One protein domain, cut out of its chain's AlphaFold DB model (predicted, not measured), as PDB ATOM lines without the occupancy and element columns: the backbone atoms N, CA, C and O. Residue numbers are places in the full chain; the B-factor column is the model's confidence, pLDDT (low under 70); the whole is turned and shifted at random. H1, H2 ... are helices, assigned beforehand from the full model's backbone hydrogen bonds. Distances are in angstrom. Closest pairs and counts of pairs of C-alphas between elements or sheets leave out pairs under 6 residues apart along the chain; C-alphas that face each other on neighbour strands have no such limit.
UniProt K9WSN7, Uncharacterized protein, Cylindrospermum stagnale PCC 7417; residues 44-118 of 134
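AT A GLANCE: This is residues 44 to 118 of the 134 residues of an uncharacterized protein of Cylindrospermum stagnale PCC 7417 (UniProt K9WSN7). Three helices, H2, H3 and H4, make a small core in which H2 and H3, a helical hairpin, lie between H4 on one side and the short H1 on the other. The loop after H3 folds round to the start of H4, and residues 94 to 99, of which 99 belongs to H4, stick out. The printed part has 75 residues with four named helices, H1 to H4 in chain order, and no named strand: all helix. It is compact, with a radius of gyration of the C-alphas of 11.8 A, and spans 36 by 25 by 19 A.

IN THESE COORDINATES: Find C-alpha 47 at (-2.673, -55.666, 46.154); there H1 begins and runs to residue 53. H2 holds residues 61 to 71, 15.6 A long, and H3 residues 76 to 83. Look for C-alpha 99 at (-9.216, -35.727, 40.790); from there H4 runs 21.0 A to C-alpha 113 at (7.170, -35.700, 53.872).

HOW THE PARTS SIT: H1 touches H3, about perpendicular at 82 degrees; their closest C-alphas, of Gly 47 and Pro 76, are 4.5 A apart. H1 and H2 are near each other, and H1 and H4 are apart. H2 and H3, the hairpin, touch at a steep tilt of 44 degrees, opposite ways, closest at the C-alphas of Ala 65 and Ala 83, 5.0 A. H2 touches H4 at a shallow tilt of 19 degrees, opposite ways; the closest C-alphas, of Phe 69 and Ala 104, are 6.7 A apart. H3 and H4 are close but not clearly touching, with the C-alphas of Leu 82 and Phe 108 closest at 7.3 A. The helix packing is mostly crossed, only just: 1 of the 3 touching pairs is at a shallow tilt. In H1, H2, H3 and H4 every O i to N i+4 pair is within hydrogen-bond range.

THE WHOLE: The two C-alphas farthest apart, of Asp 55 and Asn 97, are 35.7 A apart. The printed part has no cut, and its long link is H3 to H4, 15 residues. Look for pLDDT under 70 at residues 44 to 61, 63, 115 to 116 and 118; the mean of the printed part is 72.6.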
ATOM      1  N   PRO A  44       6.953 -59.255  47.251       50.00
ATOM      2  CA  PRO A  44       6.120 -58.633  46.239       50.00
ATOM      3  C   PRO A  44       4.816 -59.434  46.175       50.00
ATOM      4  O   PRO A  44       4.787 -60.541  45.639       50.00
ATOM      5  N   PHE A  45       3.775 -58.903  46.799       58.44
ATOM      6  CA  PHE A  45       2.416 -59.412  46.723       58.44
ATOM      7  C   PHE A  45       1.638 -58.525  45.754       58.44
ATOM      8  O   PHE A  45       1.959 -57.346  45.576       58.44
ATOM      9  N   THR A  46       0.620 -59.086  45.117       56.91
ATOM     10  CA  THR A  46      -0.405 -58.272  44.454       56.91
ATOM     11  C   THR A  46      -1.261 -57.564  45.511       56.91
ATOM     12  O   THR A  46      -1.397 -58.058  46.638       56.91
ATOM     13  N   GLY A  47      -1.846 -56.404  45.188       53.91
ATOM     14  CA  GLY A  47      -2.673 -55.666  46.154       53.91
ATOM     15  C   GLY A  47      -3.867 -56.498  46.648       53.91
ATOM     16  O   GLY A  47      -4.275 -56.409  47.807       53.91
ATOM     17  N   GLU A  48      -4.374 -57.387  45.791       56.91
ATOM     18  CA  GLU A  48      -5.423 -58.358  46.118       56.91
ATOM     19  C   GLU A  48      -4.951 -59.473  47.070       56.91
ATOM     20  O   GLU A  48      -5.689 -59.867  47.981       56.91
ATOM     21  N   GLU A  49      -3.719 -59.968  46.918       55.88
ATOM     22  CA  GLU A  49      -3.124 -60.928  47.857       55.88
ATOM     23  C   GLU A  49      -2.914 -60.298  49.238       55.88
ATOM     24  O   GLU A  49      -3.150 -60.959  50.253       55.88
ATOM     25  N   PHE A  50      -2.555 -59.014  49.302       60.03
ATOM     26  CA  PHE A  50      -2.426 -58.290  50.569       60.03
ATOM     27  C   PHE A  50      -3.774 -58.183  51.303       60.03
ATOM     28  O   PHE A  50      -3.872 -58.538  52.479       60.03
ATOM     29  N   LEU A  51      -4.837 -57.802  50.587       58.56
ATOM     30  CA  LEU A  51      -6.202 -57.719  51.126       58.56
ATOM     31  C   LEU A  51      -6.757 -59.063  51.615       58.56
ATOM     32  O   LEU A  51      -7.596 -59.100  52.513       58.56
ATOM     33  N   THR A  52      -6.302 -60.168  51.026       59.28
ATOM     34  CA  THR A  52      -6.808 -61.513  51.333       59.28
ATOM     35  C   THR A  52      -6.114 -62.152  52.540       59.28
ATOM     36  O   THR A  52      -6.655 -63.085  53.134       59.28
ATOM     37  N   THR A  53      -4.923 -61.676  52.920       55.38
ATOM     38  CA  THR A  53      -4.018 -62.439  53.799       55.38
ATOM     39  C   THR A  53      -3.641 -61.720  55.096       55.38
ATOM     40  O   THR A  53      -2.970 -62.327  55.931       55.38
ATOM     41  N   HIS A  54      -3.998 -60.449  55.297       55.94
ATOM     42  CA  HIS A  54      -3.584 -59.687  56.486       55.94
ATOM     43  C   HIS A  54      -4.791 -59.247  57.333       55.94
ATOM     44  O   HIS A  54      -5.494 -58.301  56.999       55.94
ATOM     45  N   ASP A  55      -5.004 -59.953  58.454       46.34
ATOM     46  CA  ASP A  55      -6.031 -59.657  59.475       46.34
ATOM     47  C   ASP A  55      -5.673 -58.452  60.365       46.34
ATOM     48  O   ASP A  55      -6.525 -57.901  61.065       46.34
ATOM     49  N   THR A  56      -4.423 -58.007  60.332       48.44
ATOM     50  CA  THR A  56      -3.979 -56.769  60.959       48.44
ATOM     51  C   THR A  56      -3.156 -56.005  59.941       48.44
ATOM     52  O   THR A  56      -2.088 -56.441  59.515       48.44
ATOM     53  N   ILE A  57      -3.666 -54.839  59.544       51.84
ATOM     54  CA  ILE A  57      -2.892 -53.750  58.938       51.84
ATOM     55  C   ILE A  57      -1.954 -53.239  60.048       51.84
ATOM     56  O   ILE A  57      -2.124 -52.145  60.576       51.84
ATOM     57  N   ASP A  58      -1.070 -54.109  60.542       53.09
ATOM     58  CA  ASP A  58      -0.153 -53.790  61.624       53.09
ATOM     59  C   ASP A  58       0.767 -52.667  61.159       53.09
ATOM     60  O   ASP A  58       1.113 -52.624  59.979       53.09
ATOM     61  N   GLU A  59       1.099 -51.810  62.131       54.66
ATOM     62  CA  GLU A  59       1.957 -50.612  62.300       54.66
ATOM     63  C   GLU A  59       3.115 -50.327  61.308       54.66
ATOM     64  O   GLU A  59       3.958 -49.463  61.548       54.66
ATOM     65  N   HIS A  60       3.186 -51.022  60.181       63.53
ATOM     66  CA  HIS A  60       4.179 -50.882  59.144       63.53
ATOM     67  C   HIS A  60       3.816 -49.712  58.210       63.53
ATOM     68  O   HIS A  60       2.708 -49.685  57.663       63.53
ATOM     69  N   PRO A  61       4.755 -48.787  57.936       67.06
ATOM     70  CA  PRO A  61       4.566 -47.645  57.037       67.06
ATOM     71  C   PRO A  61       3.944 -48.012  55.681       67.06
ATOM     72  O   PRO A  61       3.032 -47.342  55.209       67.06
ATOM     73  N   TYR A  62       4.377 -49.129  55.092       72.75
ATOM     74  CA  TYR A  62       3.790 -49.675  53.864       72.75
ATOM     75  C   TYR A  62       2.279 -49.963  53.973       72.75
ATOM     76  O   TYR A  62       1.513 -49.551  53.109       72.75
ATOM     77  N   ALA A  63       1.833 -50.644  55.033       69.25
ATOM     78  CA  ALA A  63       0.433 -51.044  55.192       69.25
ATOM     79  C   ALA A  63      -0.480 -49.824  55.402       69.25
ATOM     80  O   ALA A  63      -1.590 -49.772  54.876       69.25
ATOM     81  N   VAL A  64       0.031 -48.811  56.109       73.44
ATOM     82  CA  VAL A  64      -0.628 -47.509  56.274       73.44
ATOM     83  C   VAL A  64      -0.728 -46.778  54.931       73.44
ATOM     84  O   VAL A  64      -1.809 -46.320  54.572       73.44
ATOM     85  N   ALA A  65       0.358 -46.714  54.154       75.00
ATOM     86  CA  ALA A  65       0.354 -46.097  52.826       75.00
ATOM     87  C   ALA A  65      -0.627 -46.792  51.867       75.00
ATOM     88  O   ALA A  65      -1.425 -46.136  51.204       75.00
ATOM     89  N   PHE A  66      -0.603 -48.125  51.835       79.56
ATOM     90  CA  PHE A  66      -1.495 -48.942  51.019       79.56
ATOM     91  C   PHE A  66      -2.972 -48.723  51.377       79.56
ATOM     92  O   PHE A  66      -3.798 -48.499  50.491       79.56
ATOM     93  N   GLY A  67      -3.300 -48.719  52.673       76.19
ATOM     94  CA  GLY A  67      -4.652 -48.439  53.159       76.19
ATOM     95  C   GLY A  67      -5.147 -47.050  52.757       76.19
ATOM     96  O   GLY A  67      -6.247 -46.924  52.222       76.19
ATOM     97  N   GLU A  68      -4.313 -46.021  52.918       79.56
ATOM     98  CA  GLU A  68      -4.660 -44.644  52.547       79.56
ATOM     99  C   GLU A  68      -5.014 -44.517  51.057       79.56
ATOM    100  O   GLU A  68      -5.972 -43.826  50.710       79.56
ATOM    101  N   PHE A  69      -4.297 -45.201  50.161       83.12
ATOM    102  CA  PHE A  69      -4.621 -45.182  48.731       83.12
ATOM    103  C   PHE A  69      -5.937 -45.913  48.417       83.12
ATOM    104  O   PHE A  69      -6.756 -45.402  47.646       83.12
ATOM    105  N   LEU A  70      -6.183 -47.064  49.047       82.25
ATOM    106  CA  LEU A  70      -7.425 -47.823  48.871       82.25
ATOM    107  C   LEU A  70      -8.664 -47.058  49.352       82.25
ATOM    108  O   LEU A  70      -9.694 -47.067  48.676       82.25
ATOM    109  N   GLU A  71      -8.574 -46.362  50.487       80.44
ATOM    110  CA  GLU A  71      -9.685 -45.566  51.030       80.44
ATOM    111  C   GLU A  71     -10.126 -44.438  50.088       80.44
ATOM    112  O   GLU A  71     -11.287 -44.022  50.107       80.44
ATOM    113  N   HIS A  72      -9.225 -43.977  49.218       80.38
ATOM    114  CA  HIS A  72      -9.500 -42.944  48.223       80.38
ATOM    115  C   HIS A  72      -9.923 -43.510  46.858       80.38
ATOM    116  O   HIS A  72     -10.121 -42.745  45.914       80.38
ATOM    117  N   GLY A  73     -10.126 -44.828  46.755       79.94
ATOM    118  CA  GLY A  73     -10.650 -45.487  45.559       79.94
ATOM    119  C   GLY A  73      -9.604 -45.774  44.483       79.94
ATOM    120  O   GLY A  73      -9.968 -45.921  43.317       79.94
ATOM    121  N   ILE A  74      -8.322 -45.832  44.852       81.62
ATOM    122  CA  ILE A  74      -7.251 -46.265  43.948       81.62
ATOM    123  C   ILE A  74      -7.279 -47.790  43.850       81.62
ATOM    124  O   ILE A  74      -7.530 -48.489  44.832       81.62
ATOM    125  N   ASP A  75      -7.038 -48.292  42.643       82.62
ATOM    126  CA  ASP A  75      -6.953 -49.720  42.364       82.62
ATOM    127  C   ASP A  75      -5.889 -50.408  43.250       82.62
ATOM    128  O   ASP A  75      -4.807 -49.840  43.419       82.62
ATOM    129  N   PRO A  76      -6.147 -51.610  43.804       76.38
ATOM    130  CA  PRO A  76      -5.214 -52.286  44.703       76.38
ATOM    131  C   PRO A  76      -3.814 -52.507  44.129       76.38
ATOM    132  O   PRO A  76      -2.838 -52.338  44.857       76.38
ATOM    133  N   ASP A  77      -3.672 -52.840  42.848       77.31
ATOM    134  CA  ASP A  77      -2.349 -53.058  42.257       77.31
ATOM    135  C   ASP A  77      -1.606 -51.733  42.063       77.31
ATOM    136  O   ASP A  77      -0.399 -51.643  42.290       77.31
ATOM    137  N   THR A  78      -2.337 -50.671  41.735       77.00
ATOM    138  CA  THR A  78      -1.768 -49.319  41.651       77.00
ATOM    139  C   THR A  78      -1.401 -48.770  43.035       77.00
ATOM    140  O   THR A  78      -0.336 -48.181  43.211       77.00
ATOM    141  N   ALA A  79      -2.240 -49.006  44.046       80.69
ATOM    142  CA  ALA A  79      -1.995 -48.639  45.439       80.69
ATOM    143  C   ALA A  79      -0.764 -49.355  46.014       80.69
ATOM    144  O   ALA A  79       0.001 -48.743  46.755       80.69
ATOM    145  N   ASN A  80      -0.548 -50.621  45.643       78.56
ATOM    146  CA  ASN A  80       0.623 -51.421  46.012       78.56
ATOM    147  C   ASN A  80       1.919 -50.751  45.531       78.56
ATOM    148  O   ASN A  80       2.809 -50.483  46.334       78.56
ATOM    149  N   LEU A  81       1.990 -50.386  44.246       78.19
ATOM    150  CA  LEU A  81       3.153 -49.705  43.659       78.19
ATOM    151  C   LEU A  81       3.431 -48.352  44.333       78.19
ATOM    152  O   LEU A  81       4.561 -48.067  44.730       78.19
ATOM    153  N   LEU A  82       2.389 -47.543  44.542       80.12
ATOM    154  CA  LEU A  82       2.515 -46.251  45.221       80.12
ATOM    155  C   LEU A  82       2.950 -46.405  46.684       80.12
ATOM    156  O   LEU A  82       3.744 -45.607  47.175       80.12
ATOM    157  N   ALA A  83       2.468 -47.433  47.384       77.88
ATOM    158  CA  ALA A  83       2.854 -47.732  48.761       77.88
ATOM    159  C   ALA A  83       4.317 -48.192  48.882       77.88
ATOM    160  O   ALA A  83       4.939 -47.957  49.922       77.88
ATOM    161  N   PHE A  84       4.896 -48.763  47.822       76.06
ATOM    162  CA  PHE A  84       6.338 -49.018  47.705       76.06
ATOM    163  C   PHE A  84       7.163 -47.770  47.346       76.06
ATOM    164  O   PHE A  84       8.390 -47.828  47.373       76.06
ATOM    165  N   GLY A  85       6.519 -46.634  47.063       71.06
ATOM    166  CA  GLY A  85       7.193 -45.391  46.686       71.06
ATOM    167  C   GLY A  85       7.441 -45.256  45.181       71.06
ATOM    168  O   GLY A  85       8.201 -44.379  44.769       71.06
ATOM    169  N   GLU A  86       6.819 -46.091  44.343       77.38
ATOM    170  CA  GLU A  86       6.921 -45.969  42.887       77.38
ATOM    171  C   GLU A  86       5.991 -44.871  42.354       77.38
ATOM    172  O   GLU A  86       4.803 -44.832  42.664       77.38
ATOM    173  N   ASN A  87       6.512 -43.988  41.497       74.00
ATOM    174  CA  ASN A  87       5.757 -42.881  40.895       74.00
ATOM    175  C   ASN A  87       4.883 -43.306  39.711       74.00
ATOM    176  O   ASN A  87       5.001 -42.750  38.618       74.00
ATOM    177  N   SER A  88       3.993 -44.267  39.915       77.94
ATOM    178  CA  SER A  88       3.161 -44.842  38.852       77.94
ATOM    179  C   SER A  88       1.789 -44.168  38.726       77.94
ATOM    180  O   SER A  88       0.771 -44.823  38.511       77.94
ATOM    181  N   PHE A  89       1.730 -42.840  38.881       79.50
ATOM    182  CA  PHE A  89       0.473 -42.078  38.784       79.50
ATOM    183  C   PHE A  89      -0.171 -42.144  37.391       79.50
ATOM    184  O   PHE A  89      -1.368 -41.890  37.256       79.50
ATOM    185  N   ASP A  90       0.617 -42.471  36.368       77.69
ATOM    186  CA  ASP A  90       0.168 -42.761  35.006       77.69
ATOM    187  C   ASP A  90      -0.790 -43.958  34.938       77.69
ATOM    188  O   ASP A  90      -1.681 -43.972  34.095       77.69
ATOM    189  N   LEU A  91      -0.690 -44.911  35.871       80.75
ATOM    190  CA  LEU A  91      -1.609 -46.051  35.950       80.75
ATOM    191  C   LEU A  91      -3.002 -45.666  36.471       80.75
ATOM    192  O   LEU A  91      -3.967 -46.387  36.228       80.75
ATOM    193  N   ILE A  92      -3.123 -44.528  37.163       80.62
ATOM    194  CA  ILE A  92      -4.406 -44.006  37.655       80.62
ATOM    195  C   ILE A  92      -5.136 -43.265  36.534       80.62
ATOM    196  O   ILE A  92      -6.311 -43.518  36.274       80.62
ATOM    197  N   SER A  93      -4.458 -42.298  35.912       79.81
ATOM    198  CA  SER A  93      -5.019 -41.471  34.844       79.81
ATOM    199  C   SER A  93      -3.925 -40.710  34.099       79.81
ATOM    200  O   SER A  93      -3.033 -40.108  34.705       79.81
ATOM    201  N   ASP A  94      -4.056 -40.640  32.775       79.88
ATOM    202  CA  ASP A  94      -3.196 -39.811  31.925       79.88
ATOM    203  C   ASP A  94      -3.478 -38.304  32.091       79.88
ATOM    204  O   ASP A  94      -2.603 -37.472  31.828       79.88
ATOM    205  N   ASP A  95      -4.670 -37.921  32.569       79.31
ATOM    206  CA  ASP A  95      -5.036 -36.517  32.782       79.31
ATOM    207  C   ASP A  95      -4.428 -35.987  34.090       79.31
ATOM    208  O   ASP A  95      -4.653 -36.509  35.179       79.31
ATOM    209  N   LEU A  96      -3.629 -34.923  33.986       76.56
ATOM    210  CA  LEU A  96      -3.012 -34.238  35.130       76.56
ATOM    211  C   LEU A  96      -4.049 -33.532  36.020       76.56
ATOM    212  O   LEU A  96      -3.771 -33.222  37.179       76.56
ATOM    213  N   ASN A  97      -5.239 -33.263  35.483       81.44
ATOM    214  CA  ASN A  97      -6.344 -32.633  36.202       81.44
ATOM    215  C   ASN A  97      -7.330 -33.643  36.794       81.44
ATOM    216  O   ASN A  97      -8.330 -33.234  37.385       81.44
ATOM    217  N   ASP A  98      -7.061 -34.938  36.636       80.75
ATOM    218  CA  ASP A  98      -7.895 -35.976  37.212       80.75
ATOM    219  C   ASP A  98      -7.870 -35.900  38.745       80.75
ATOM    220  O   ASP A  98      -6.812 -35.842  39.380       80.75
ATOM    221  N   LEU A  99      -9.060 -35.881  39.346       84.81
ATOM    222  CA  LEU A  99      -9.216 -35.727  40.790       84.81
ATOM    223  C   LEU A  99      -8.594 -36.901  41.559       84.81
ATOM    224  O   LEU A  99      -8.011 -36.689  42.624       84.81
ATOM    225  N   LEU A 100      -8.690 -38.122  41.028       81.94
ATOM    226  CA  LEU A 100      -8.135 -39.323  41.646       81.94
ATOM    227  C   LEU A 100      -6.606 -39.281  41.593       81.94
ATOM    228  O   LEU A 100      -5.946 -39.539  42.599       81.94
ATOM    229  N   ARG A 101      -6.040 -38.837  40.466       82.50
ATOM    230  CA  ARG A 101      -4.592 -38.636  40.319       82.50
ATOM    231  C   ARG A 101      -4.044 -37.567  41.265       82.50
ATOM    232  O   ARG A 101      -3.018 -37.784  41.904       82.50
ATOM    233  N   GLN A 102      -4.718 -36.422  41.386       83.44
ATOM    234  CA  GLN A 102      -4.308 -35.361  42.315       83.44
ATOM    235  C   GLN A 102      -4.402 -35.805  43.775       83.44
ATOM    236  O   GLN A 102      -3.548 -35.458  44.590       83.44
ATOM    237  N   THR A 103      -5.423 -36.599  44.095       83.81
ATOM    238  CA  THR A 103      -5.590 -37.203  45.419       83.81
ATOM    239  C   THR A 103      -4.436 -38.151  45.731       83.81
ATOM    240  O   THR A 103      -3.800 -38.004  46.772       83.81
ATOM    241  N   ALA A 104      -4.100 -39.049  44.802       80.88
ATOM    242  CA  ALA A 104      -2.972 -39.960  44.943       80.88
ATOM    243  C   ALA A 104      -1.647 -39.210  45.124       80.88
ATOM    244  O   ALA A 104      -0.883 -39.525  46.031       80.88
ATOM    245  N   LEU A 105      -1.398 -38.174  44.319       81.69
ATOM    246  CA  LEU A 105      -0.190 -37.358  44.430       81.69
ATOM    247  C   LEU A 105      -0.098 -36.655  45.790       81.69
ATOM    248  O   LEU A 105       0.965 -36.628  46.397       81.69
ATOM    249  N   ASN A 106      -1.209 -36.123  46.303       80.88
ATOM    250  CA  ASN A 106      -1.246 -35.470  47.612       80.88
ATOM    251  C   ASN A 106      -0.974 -36.459  48.759       80.88
ATOM    252  O   ASN A 106      -0.177 -36.168  49.651       80.88
ATOM    253  N   ILE A 107      -1.595 -37.643  48.720       80.31
ATOM    254  CA  ILE A 107      -1.329 -38.719  49.688       80.31
ATOM    255  C   ILE A 107       0.150 -39.106  49.626       80.31
ATOM    256  O   ILE A 107       0.814 -39.161  50.660       80.31
ATOM    257  N   PHE A 108       0.685 -39.275  48.417       80.94
ATOM    258  CA  PHE A 108       2.087 -39.598  48.203       80.94
ATOM    259  C   PHE A 108       3.007 -38.514  48.776       80.94
ATOM    260  O   PHE A 108       3.817 -38.781  49.655       80.94
ATOM    261  N   GLU A 109       2.835 -37.248  48.408       76.25
ATOM    262  CA  GLU A 109       3.645 -36.163  48.967       76.25
ATOM    263  C   GLU A 109       3.562 -36.071  50.499       76.25
ATOM    264  O   GLU A 109       4.558 -35.749  51.153       76.25
ATOM    265  N   ARG A 110       2.390 -36.336  51.089       80.75
ATOM    266  CA  ARG A 110       2.198 -36.343  52.545       80.75
ATOM    267  C   ARG A 110       2.999 -37.462  53.212       80.75
ATOM    268  O   ARG A 110       3.658 -37.204  54.217       80.75
ATOM    269  N   LEU A 111       2.969 -38.665  52.650       77.75
ATOM    270  CA  LEU A 111       3.708 -39.826  53.149       77.75
ATOM    271  C   LEU A 111       5.221 -39.663  52.943       77.75
ATOM    272  O   LEU A 111       6.000 -39.914  53.863       77.75
ATOM    273  N   ALA A 112       5.642 -39.123  51.797       75.69
ATOM    274  CA  ALA A 112       7.035 -38.778  51.520       75.69
ATOM    275  C   ALA A 112       7.580 -37.761  52.538       75.69
ATOM    276  O   ALA A 112       8.645 -37.971  53.115       75.69
ATOM    277  N   LYS A 113       6.821 -36.693  52.834       73.62
ATOM    278  CA  LYS A 113       7.170 -35.700  53.872       73.62
ATOM    279  C   LYS A 113       7.218 -36.297  55.277       73.62
ATOM    280  O   LYS A 113       7.972 -35.808  56.112       73.62
ATOM    281  N   ALA A 114       6.425 -37.333  55.538       71.56
ATOM    282  CA  ALA A 114       6.451 -38.087  56.787       71.56
ATOM    283  C   ALA A 114       7.588 -39.129  56.845       71.56
ATOM    284  O   ALA A 114       7.711 -39.828  57.847       71.56
ATOM    285  N   GLY A 115       8.422 -39.233  55.802       67.69
ATOM    286  CA  GLY A 115       9.582 -40.123  55.766       67.69
ATOM    287  C   GLY A 115       9.255 -41.585  55.451       67.69
ATOM    288  O   GLY A 115      10.088 -42.453  55.703       67.69
ATOM    289  N   TYR A 116       8.077 -41.875  54.889       67.44
ATOM    290  CA  TYR A 116       7.651 -43.252  54.591       67.44
ATOM    291  C   TYR A 116       8.519 -43.935  53.524       67.44
ATOM    292  O   TYR A 116       8.673 -45.152  53.555       67.44
ATOM    293  N   TRP A 117       9.129 -43.158  52.623       72.62
ATOM    294  CA  TRP A 117      10.002 -43.647  51.546       72.62
ATOM    295  C   TRP A 117      11.379 -42.994  51.613       72.62
ATOM    296  O   TRP A 117      11.868 -42.425  50.634       72.62
ATOM    297  N   SER A 118      11.982 -43.026  52.803       57.28
ATOM    298  CA  SER A 118      13.284 -42.422  53.102       57.28
ATOM    299  C   SER A 118      14.465 -43.128  52.413       57.28
ATOM    300  O   SER A 118      15.439 -43.431  53.077       57.28
TER     301      SER A 118